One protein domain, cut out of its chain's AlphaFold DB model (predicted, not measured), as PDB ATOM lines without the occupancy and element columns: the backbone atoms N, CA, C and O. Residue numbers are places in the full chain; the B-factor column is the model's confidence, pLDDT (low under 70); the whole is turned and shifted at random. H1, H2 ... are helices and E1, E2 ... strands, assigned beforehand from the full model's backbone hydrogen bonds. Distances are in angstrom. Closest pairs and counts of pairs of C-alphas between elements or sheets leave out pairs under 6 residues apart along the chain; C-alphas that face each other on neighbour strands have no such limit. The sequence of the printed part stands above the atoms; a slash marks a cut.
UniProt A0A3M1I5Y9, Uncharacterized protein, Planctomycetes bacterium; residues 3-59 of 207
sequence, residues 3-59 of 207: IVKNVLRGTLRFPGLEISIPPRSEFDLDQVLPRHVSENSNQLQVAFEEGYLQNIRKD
ATOM      1  N   ILE A   3     248.535 302.228 407.559       87.56
ATOM      2  CA  ILE A   3     249.042 301.263 408.528       87.56
ATOM      3  C   ILE A   3     249.542 301.993 409.772       87.56
ATOM      4  O   ILE A   3     250.451 302.831 409.711       87.56
ATOM      5  N   VAL A   4     248.987 301.606 410.914       90.88
ATOM      6  CA  VAL A   4     249.341 302.122 412.235       90.88
ATOM      7  C   VAL A   4     249.882 301.014 413.123       90.88
ATOM      8  O   VAL A   4     249.465 299.860 413.029       90.88
ATOM      9  N   LYS A   5     250.809 301.361 414.013       91.25
ATOM     10  CA  LYS A   5     251.376 300.450 415.008       91.25
ATOM     11  C   LYS A   5     250.902 300.812 416.394       91.25
ATOM     12  O   LYS A   5     251.050 301.960 416.808       91.25
ATOM     13  N   ASN A   6     250.445 299.820 417.148       92.12
ATOM     14  CA  ASN A   6     250.285 299.975 418.587       92.12
ATOM     15  C   ASN A   6     251.654 299.883 419.274       92.12
ATOM     16  O   ASN A   6     252.311 298.842 419.228       92.12
ATOM     17  N   VAL A   7     252.086 300.964 419.919       89.44
ATOM     18  CA  VAL A   7     253.379 301.024 420.622       89.44
ATOM     19  C   VAL A   7     253.281 300.412 422.028       89.44
ATOM     20  O   VAL A   7     254.279 299.974 422.610       89.44
ATOM     21  N   LEU A   8     252.067 300.313 422.570       88.00
ATOM     22  CA  LEU A   8     251.811 299.817 423.914       88.00
ATOM     23  C   LEU A   8     251.955 298.294 424.024       88.00
ATOM     24  O   LEU A   8     251.830 297.524 423.068       88.00
ATOM     25  N   ARG A   9     252.182 297.848 425.265       86.56
ATOM     26  CA  ARG A   9     252.161 296.425 425.649       86.56
ATOM     27  C   ARG A   9     250.746 295.882 425.887       86.56
ATOM     28  O   ARG A   9     250.598 294.677 426.064       86.56
ATOM     29  N   GLY A  10     249.731 296.747 425.896       88.12
ATOM     30  CA  GLY A  10     248.317 296.387 426.025       88.12
ATOM     31  C   GLY A  10     247.549 296.542 424.713       88.12
ATOM     32  O   GLY A  10     248.006 297.215 423.791       88.12
ATOM     33  N   THR A  11     246.373 295.918 424.626       88.88
ATOM     34  CA  THR A  11     245.455 296.094 423.492       88.88
ATOM     35  C   THR A  11     244.833 297.485 423.538       88.88
ATOM     36  O   THR A  11     244.157 297.821 424.510       88.88
ATOM     37  N   LEU A  12     245.009 298.267 422.474       89.00
ATOM     38  CA  LEU A  12     244.279 299.517 422.287       89.00
ATOM     39  C   LEU A  12     242.884 299.199 421.764       89.00
ATOM     40  O   LEU A  12     242.734 298.472 420.781       89.00
ATOM     41  N   ARG A  13     241.858 299.717 422.437       89.00
ATOM     42  CA  ARG A  13     240.460 299.552 422.033       89.00
ATOM     43  C   ARG A  13     239.843 300.917 421.796       89.00
ATOM     44  O   ARG A  13     239.910 301.777 422.668       89.00
ATOM     45  N   PHE A  14     239.205 301.064 420.646       89.31
ATOM     46  CA  PHE A  14     238.490 302.264 420.238       89.31
ATOM     47  C   PHE A  14     236.996 301.931 420.200       89.31
ATOM     48  O   PHE A  14     236.490 301.518 419.158       89.31
ATOM     49  N   PRO A  15     236.274 302.038 421.332       80.81
ATOM     50  CA  PRO A  15     234.891 301.574 421.428       80.81
ATOM     51  C   PRO A  15     233.941 302.324 420.488       80.81
ATOM     52  O   PRO A  15     232.965 301.740 420.042       80.81
ATOM     53  N   GLY A  16     234.236 303.584 420.143       81.19
ATOM     54  CA  GLY A  16     233.434 304.348 419.175       81.19
ATOM     55  C   GLY A  16     233.703 303.996 417.708       81.19
ATOM     56  O   GLY A  16     232.998 304.484 416.835       81.19
ATOM     57  N   LEU A  17     234.727 303.184 417.444       82.25
ATOM     58  CA  LEU A  17     235.141 302.756 416.107       82.25
ATOM     59  C   LEU A  17     235.071 301.235 415.928       82.25
ATOM     60  O   LEU A  17     235.408 300.737 414.862       82.25
ATOM     61  N   GLU A  18     234.701 300.501 416.981       83.81
ATOM     62  CA  GLU A  18     234.693 299.032 417.033       83.81
ATOM     63  C   GLU A  18     236.034 298.370 416.645       83.81
ATOM     64  O   GLU A  18     236.090 297.194 416.293       83.81
ATOM     65  N   ILE A  19     237.152 299.098 416.775       87.94
ATOM     66  CA  ILE A  19     238.498 298.587 416.491       87.94
ATOM     67  C   ILE A  19     239.189 298.150 417.782       87.94
ATOM     68  O   ILE A  19     239.208 298.866 418.789       87.94
ATOM     69  N   SER A  20     239.865 297.003 417.717       88.50
ATOM     70  CA  SER A  20     240.856 296.596 418.711       88.50
ATOM     71  C   SER A  20     242.190 296.278 418.045       88.50
ATOM     72  O   SER A  20     242.253 295.374 417.211       88.50
ATOM     73  N   ILE A  21     243.252 296.973 418.448       89.69
ATOM     74  CA  ILE A  21     244.610 296.766 417.942       89.69
ATOM     75  C   ILE A  21     245.427 296.027 419.014       89.69
ATOM     76  O   ILE A  21     245.659 296.578 420.099       89.69
ATOM     77  N   PRO A  22     245.855 294.776 418.756       89.31
ATOM     78  CA  PRO A  22     246.718 294.019 419.661       89.31
ATOM     79  C   PRO A  22     248.016 294.762 420.030       89.31
ATOM     80  O   PRO A  22     248.425 295.707 419.353       89.31
ATOM     81  N   PRO A  23     248.683 294.383 421.132       90.88
ATOM     82  CA  PRO A  23     249.932 295.025 421.528       90.88
ATOM     83  C   PRO A  23     251.031 294.775 420.495       90.88
ATOM     84  O   PRO A  23     251.214 293.643 420.046       90.88
ATOM     85  N   ARG A  24     251.795 295.820 420.152       87.81
ATOM     86  CA  ARG A  24     252.916 295.770 419.191       87.81
ATOM     87  C   ARG A  24     252.562 295.312 417.775       87.81
ATOM     88  O   ARG A  24     253.479 295.101 416.981       87.81
ATOM     89  N   SER A  25     251.281 295.165 417.445       89.69
ATOM     90  CA  SER A  25     250.855 294.785 416.103       89.69
ATOM     91  C   SER A  25     250.689 296.000 415.201       89.69
ATOM     92  O   SER A  25     250.405 297.111 415.657       89.69
ATOM     93  N   GLU A  26     250.824 295.738 413.911       89.56
ATOM     94  CA  GLU A  26     250.491 296.666 412.840       89.56
ATOM     95  C   GLU A  26     249.052 296.396 412.403       89.56
ATOM     96  O   GLU A  26     248.601 295.247 412.396       89.56
ATOM     97  N   PHE A  27     248.315 297.455 412.103       87.56
ATOM     98  CA  PHE A  27     246.909 297.384 411.748       87.56
ATOM     99  C   PHE A  27     246.623 298.371 410.627       87.56
ATOM    100  O   PHE A  27     247.031 299.529 410.710       87.56
ATOM    101  N   ASP A  28     245.941 297.916 409.579       86.94
ATOM    102  CA  ASP A  28     245.511 298.790 408.492       86.94
ATOM    103  C   ASP A  28     244.151 299.401 408.835       86.94
ATOM    104  O   ASP A  28     243.131 298.710 408.890       86.94
ATOM    105  N   LEU A  29     244.143 300.707 409.094       85.38
ATOM    106  CA  LEU A  29     242.928 301.454 409.400       85.38
ATOM    107  C   LEU A  29     241.997 301.536 408.190       85.38
ATOM    108  O   LEU A  29     240.784 301.530 408.383       85.38
ATOM    109  N   ASP A  30     242.540 301.557 406.969       82.19
ATOM    110  CA  ASP A  30     241.740 301.664 405.743       82.19
ATOM    111  C   ASP A  30     240.983 300.356 405.426       82.19
ATOM    112  O   ASP A  30     240.027 300.371 404.652       82.19
ATOM    113  N   GLN A  31     241.392 299.218 406.009       81.81
ATOM    114  CA  GLN A  31     240.734 297.923 405.797       81.81
ATOM    115  C   GLN A  31     239.414 297.806 406.570       81.81
ATOM    116  O   GLN A  31     238.483 297.142 406.112       81.81
ATOM    117  N   VAL A  32     239.344 298.414 407.757       78.31
ATOM    118  CA  VAL A  32     238.203 298.277 408.678       78.31
ATOM    119  C   VAL A  32     237.344 299.536 408.713       78.31
ATOM    120  O   VAL A  32     236.131 299.440 408.885       78.31
ATOM    121  N   LEU A  33     237.940 300.712 408.502       80.12
ATOM    122  CA  LEU A  33     237.228 301.982 408.479       80.12
ATOM    123  C   LEU A  33     237.457 302.728 407.162       80.12
ATOM    124  O   LEU A  33     238.576 302.769 406.649       80.12
ATOM    125  N   PRO A  34     236.430 303.423 406.649       80.75
ATOM    126  CA  PRO A  34     236.626 304.399 405.592       80.75
ATOM    127  C   PRO A  34     237.603 305.489 406.045       80.75
ATOM    128  O   PRO A  34     237.472 306.038 407.140       80.75
ATOM    129  N   ARG A  35     238.544 305.864 405.174       76.94
ATOM    130  CA  ARG A  35     239.625 306.808 405.500       76.94
ATOM    131  C   ARG A  35     239.152 308.143 406.086       76.94
ATOM    132  O   ARG A  35     239.769 308.653 407.015       76.94
ATOM    133  N   HIS A  36     238.023 308.662 405.610       77.69
ATOM    134  CA  HIS A  36     237.425 309.896 406.128       77.69
ATOM    135  C   HIS A  36     236.937 309.775 407.584       77.69
ATOM    136  O   HIS A  36     236.924 310.768 408.304       77.69
ATOM    137  N   VAL A  37     236.542 308.581 408.037       81.50
ATOM    138  CA  VAL A  37     236.154 308.329 409.436       81.50
ATOM    139  C   VAL A  37     237.403 308.213 410.304       81.50
ATOM    140  O   VAL A  37     237.452 308.776 411.395       81.50
ATOM    141  N   SER A  38     238.431 307.527 409.801       81.75
ATOM    142  CA  SER A  38     239.703 307.347 410.504       81.75
ATOM    143  C   SER A  38     240.443 308.671 410.724       81.75
ATOM    144  O   SER A  38     240.966 308.904 411.809       81.75
ATOM    145  N   GLU A  39     240.469 309.560 409.724       80.31
ATOM    146  CA  GLU A  39     241.169 310.856 409.807       80.31
ATOM    147  C   GLU A  39     240.434 311.877 410.692       80.31
ATOM    148  O   GLU A  39     241.079 312.646 411.406       80.31
ATOM    149  N   ASN A  40     239.097 311.837 410.705       83.56
ATOM    150  CA  ASN A  40     238.263 312.743 411.502       83.56
ATOM    151  C   ASN A  40     237.949 312.216 412.913       83.56
ATOM    152  O   ASN A  40     237.229 312.866 413.671       83.56
ATOM    153  N   SER A  41     238.442 311.031 413.283       85.62
ATOM    154  CA  SER A  41     238.172 310.468 414.604       85.62
ATOM    155  C   SER A  41     239.070 311.086 415.672       85.62
ATOM    156  O   SER A  41     240.271 310.811 415.734       85.62
ATOM    157  N   ASN A  42     238.451 311.819 416.599       86.44
ATOM    158  CA  ASN A  42     239.126 312.374 417.774       86.44
ATOM    159  C   ASN A  42     239.843 311.296 418.608       86.44
ATOM    160  O   ASN A  42     240.888 311.560 419.188       86.44
ATOM    161  N   GLN A  43     239.311 310.067 418.670       86.06
ATOM    162  CA  GLN A  43     239.927 308.994 419.463       86.06
ATOM    163  C   GLN A  43     241.258 308.529 418.859       86.06
ATOM    164  O   GLN A  43     242.194 308.228 419.597       86.06
ATOM    165  N   LEU A  44     241.343 308.475 417.525       86.75
ATOM    166  CA  LEU A  44     242.580 308.128 416.830       86.75
ATOM    167  C   LEU A  44     243.582 309.281 416.902       86.75
ATOM    168  O   LEU A  44     244.750 309.024 417.173       86.75
ATOM    169  N   GLN A  45     243.129 310.528 416.739       86.38
ATOM    170  CA  GLN A  45     243.981 311.717 416.878       86.38
ATOM    171  C   GLN A  45     244.646 311.777 418.259       86.38
ATOM    172  O   GLN A  45     245.871 311.811 418.334       86.38
ATOM    173  N   VAL A  46     243.868 311.643 419.338       86.56
ATOM    174  CA  VAL A  46     244.409 311.606 420.708       86.56
ATOM    175  C   VAL A  46     245.385 310.441 420.890       86.56
ATOM    176  O   VAL A  46     246.432 310.597 421.509       86.56
ATOM    177  N   ALA A  47     245.100 309.266 420.321       86.00
ATOM    178  CA  ALA A  47     246.015 308.129 420.412       86.00
ATOM    179  C   ALA A  47     247.346 308.346 419.665       86.00
ATOM    180  O   ALA A  47     248.349 307.748 420.056       86.00
ATOM    181  N   PHE A  48     247.381 309.183 418.624       89.06
ATOM    182  CA  PHE A  48     248.630 309.609 417.985       89.06
ATOM    183  C   PHE A  48     249.363 310.678 418.801       89.06
ATOM    184  O   PHE A  48     250.576 310.569 418.967       89.06
ATOM    185  N   GLU A  49     248.649 311.676 419.327       84.88
ATOM    186  CA  GLU A  49     249.224 312.764 420.135       84.88
ATOM    187  C   GLU A  49     249.878 312.244 421.422       84.88
ATOM    188  O   GLU A  49     251.001 312.620 421.750       84.88
ATOM    189  N   GLU A  50     249.221 311.303 422.099       84.62
ATOM    190  CA  GLU A  50     249.729 310.639 423.306       84.62
ATOM    191  C   GLU A  50     250.806 309.574 422.998       84.62
ATOM    192  O   GLU A  50     251.353 308.938 423.901       84.62
ATOM    193  N   GLY A  51     251.112 309.334 421.718       84.88
ATOM    194  CA  GLY A  51     252.135 308.379 421.283       84.88
ATOM    195  C   GLY A  51     251.759 306.902 421.464       84.88
ATOM    196  O   GLY A  51     252.627 306.028 421.406       84.88
ATOM    197  N   TYR A  52     250.478 306.589 421.677       87.69
ATOM    198  CA  TYR A  52     249.984 305.210 421.768       87.69
ATOM    199  C   TYR A  52     249.966 304.511 420.407       87.69
ATOM    200  O   TYR A  52     250.222 303.303 420.317       87.69
ATOM    201  N   LEU A  53     249.689 305.277 419.352       88.38
ATOM    202  CA  LEU A  53     249.759 304.846 417.965       88.38
ATOM    203  C   LEU A  53     250.894 305.551 417.233       88.38
ATOM    204  O   LEU A  53     251.103 306.751 417.368       88.38
ATOM    205  N   GLN A  54     251.596 304.792 416.399       88.50
ATOM    206  CA  GLN A  54     252.619 305.310 415.501       88.50
ATOM    207  C   GLN A  54     252.203 305.073 414.054       88.50
ATOM    208  O   GLN A  54     251.767 303.981 413.693       88.50
ATOM    209  N   ASN A  55     252.352 306.093 413.213       87.69
ATOM    210  CA  ASN A  55     252.072 305.971 411.790       87.69
ATOM    211  C   ASN A  55     253.266 305.299 411.093       87.69
ATOM    212  O   ASN A  55     254.366 305.848 411.108       87.69
ATOM    213  N   ILE A  56     253.064 304.103 410.528       86.06
ATOM    214  CA  ILE A  56     254.114 303.386 409.786       86.06
ATOM    215  C   ILE A  56     254.060 303.772 408.313       86.06
ATOM    216  O   ILE A  56     255.091 303.997 407.682       86.06
ATOM    217  N   ARG A  57     252.850 303.816 407.749       81.62
ATOM    218  CA  ARG A  57     252.647 304.070 406.327       81.62
ATOM    219  C   ARG A  57     251.278 304.675 406.087       81.62
ATOM    220  O   ARG A  57     250.272 304.101 406.487       81.62
ATOM    221  N   LYS A  58     251.240 305.786 405.358       81.12
ATOM    222  CA  LYS A  58     250.007 306.429 404.906       81.12
ATOM    223  C   LYS A  58     250.139 306.726 403.417       81.12
ATOM    224  O   LYS A  58     250.856 307.644 403.037       81.12
ATOM    225  N   ASP A  59     249.484 305.929 402.578       78.75
ATOM    226  CA  ASP A  59     249.458 306.184 401.134       78.75
ATOM    227  C   ASP A  59     248.598 307.431 400.849       78.75
ATOM    228  O   ASP A  59     247.632 307.692 401.568       78.75
TER     229      ASP A  59
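AT A GLANCE: This is residues 3 to 59 of the 207 residues of an uncharacterized protein of Planctomycetes bacterium (UniProt A0A3M1I5Y9). A small three-strand sheet, E4, E1 and E5, makes one wall of a compact body, and the two-strand hairpin of E2 and E3 comes near it at one end of E1. H3 reaches from beside E5 to E2, while the short helices H1 and H2 follow E4 at the opposite end of E1 from the hairpin, with H2 farthest out. The printed part has 57 residues with five named strands and three named helices, in the order E1 E2 E3 E4 H1 H2 H3 E5; both sheets are antiparallel and the class is mixed, helices and strands. The radius of gyration of the C-alphas is 10.1 A, and they span 28 by 24 by 19 A.

IN THESE COORDINATES: In the larger sheet E1 holds residues 3 to 6, 10.2 A from first to last C-alpha, beginning at C-alpha 3 (249.042, 301.263, 408.528). E4 is residues 26 to 28. E5, the longest strand, is residues 53 to 58, 13.2 A long, and ends at C-alpha 58 (250.007, 306.429, 404.906). E2 is residues 12 to 14 and E3 residues 19 to 21. H1 is residues 29 to 32 and H2 residues 35 to 39. H3, residues 42 to 49, is 10.4 A long and begins at C-alpha 42 (239.126, 312.374, 417.774).

HOW THE PARTS SIT: E1 is the inner strand, with E4 and E5 as edge strands. E1 and E5 are antiparallel at 164 degrees, with N 5 and O 54 within hydrogen-bond range at 2.8 A. E4 and E1 are antiparallel at 141 degrees, with N 27 and O 4 at 2.8 A. E2 and E3 form a hairpin at 170 degrees, with N 21 and O 12 at 2.8 A. The closest C-alphas of E1 and E3 are those of Asn 6 and Ile 21, 6.6 A apart. H3 only grazes the larger sheet with residues 44 to 48; its closest C-alphas with E5, Ala 47 and Leu 53, are 5.5 A apart, and with E2, Gln 43 and Phe 14, 6.9 A. H1 only grazes that sheet with residues 29 to 31. H1 and H2 only just touch, and only at the corner, with 3 pairs of C-alphas within 8 A, the closest being Leu 29 and Ser 38 at 6.8 A. H2 is not on the larger sheet, and it is close to H3 but not clearly touching it, with C-alphas Ser 38 and Leu 44 closest at 7.0 A. In H2 and H3 every O i to N i+4 pair is within hydrogen-bond range; H1 is too short for such a pair.

THE WHOLE: The C-alphas of Arg 9 and His 36 are the two farthest apart, 27.9 A. The printed part has no cut, and its seven links are tight. Mean pLDDT of the printed part is 85.7, and no printed residue is under 70.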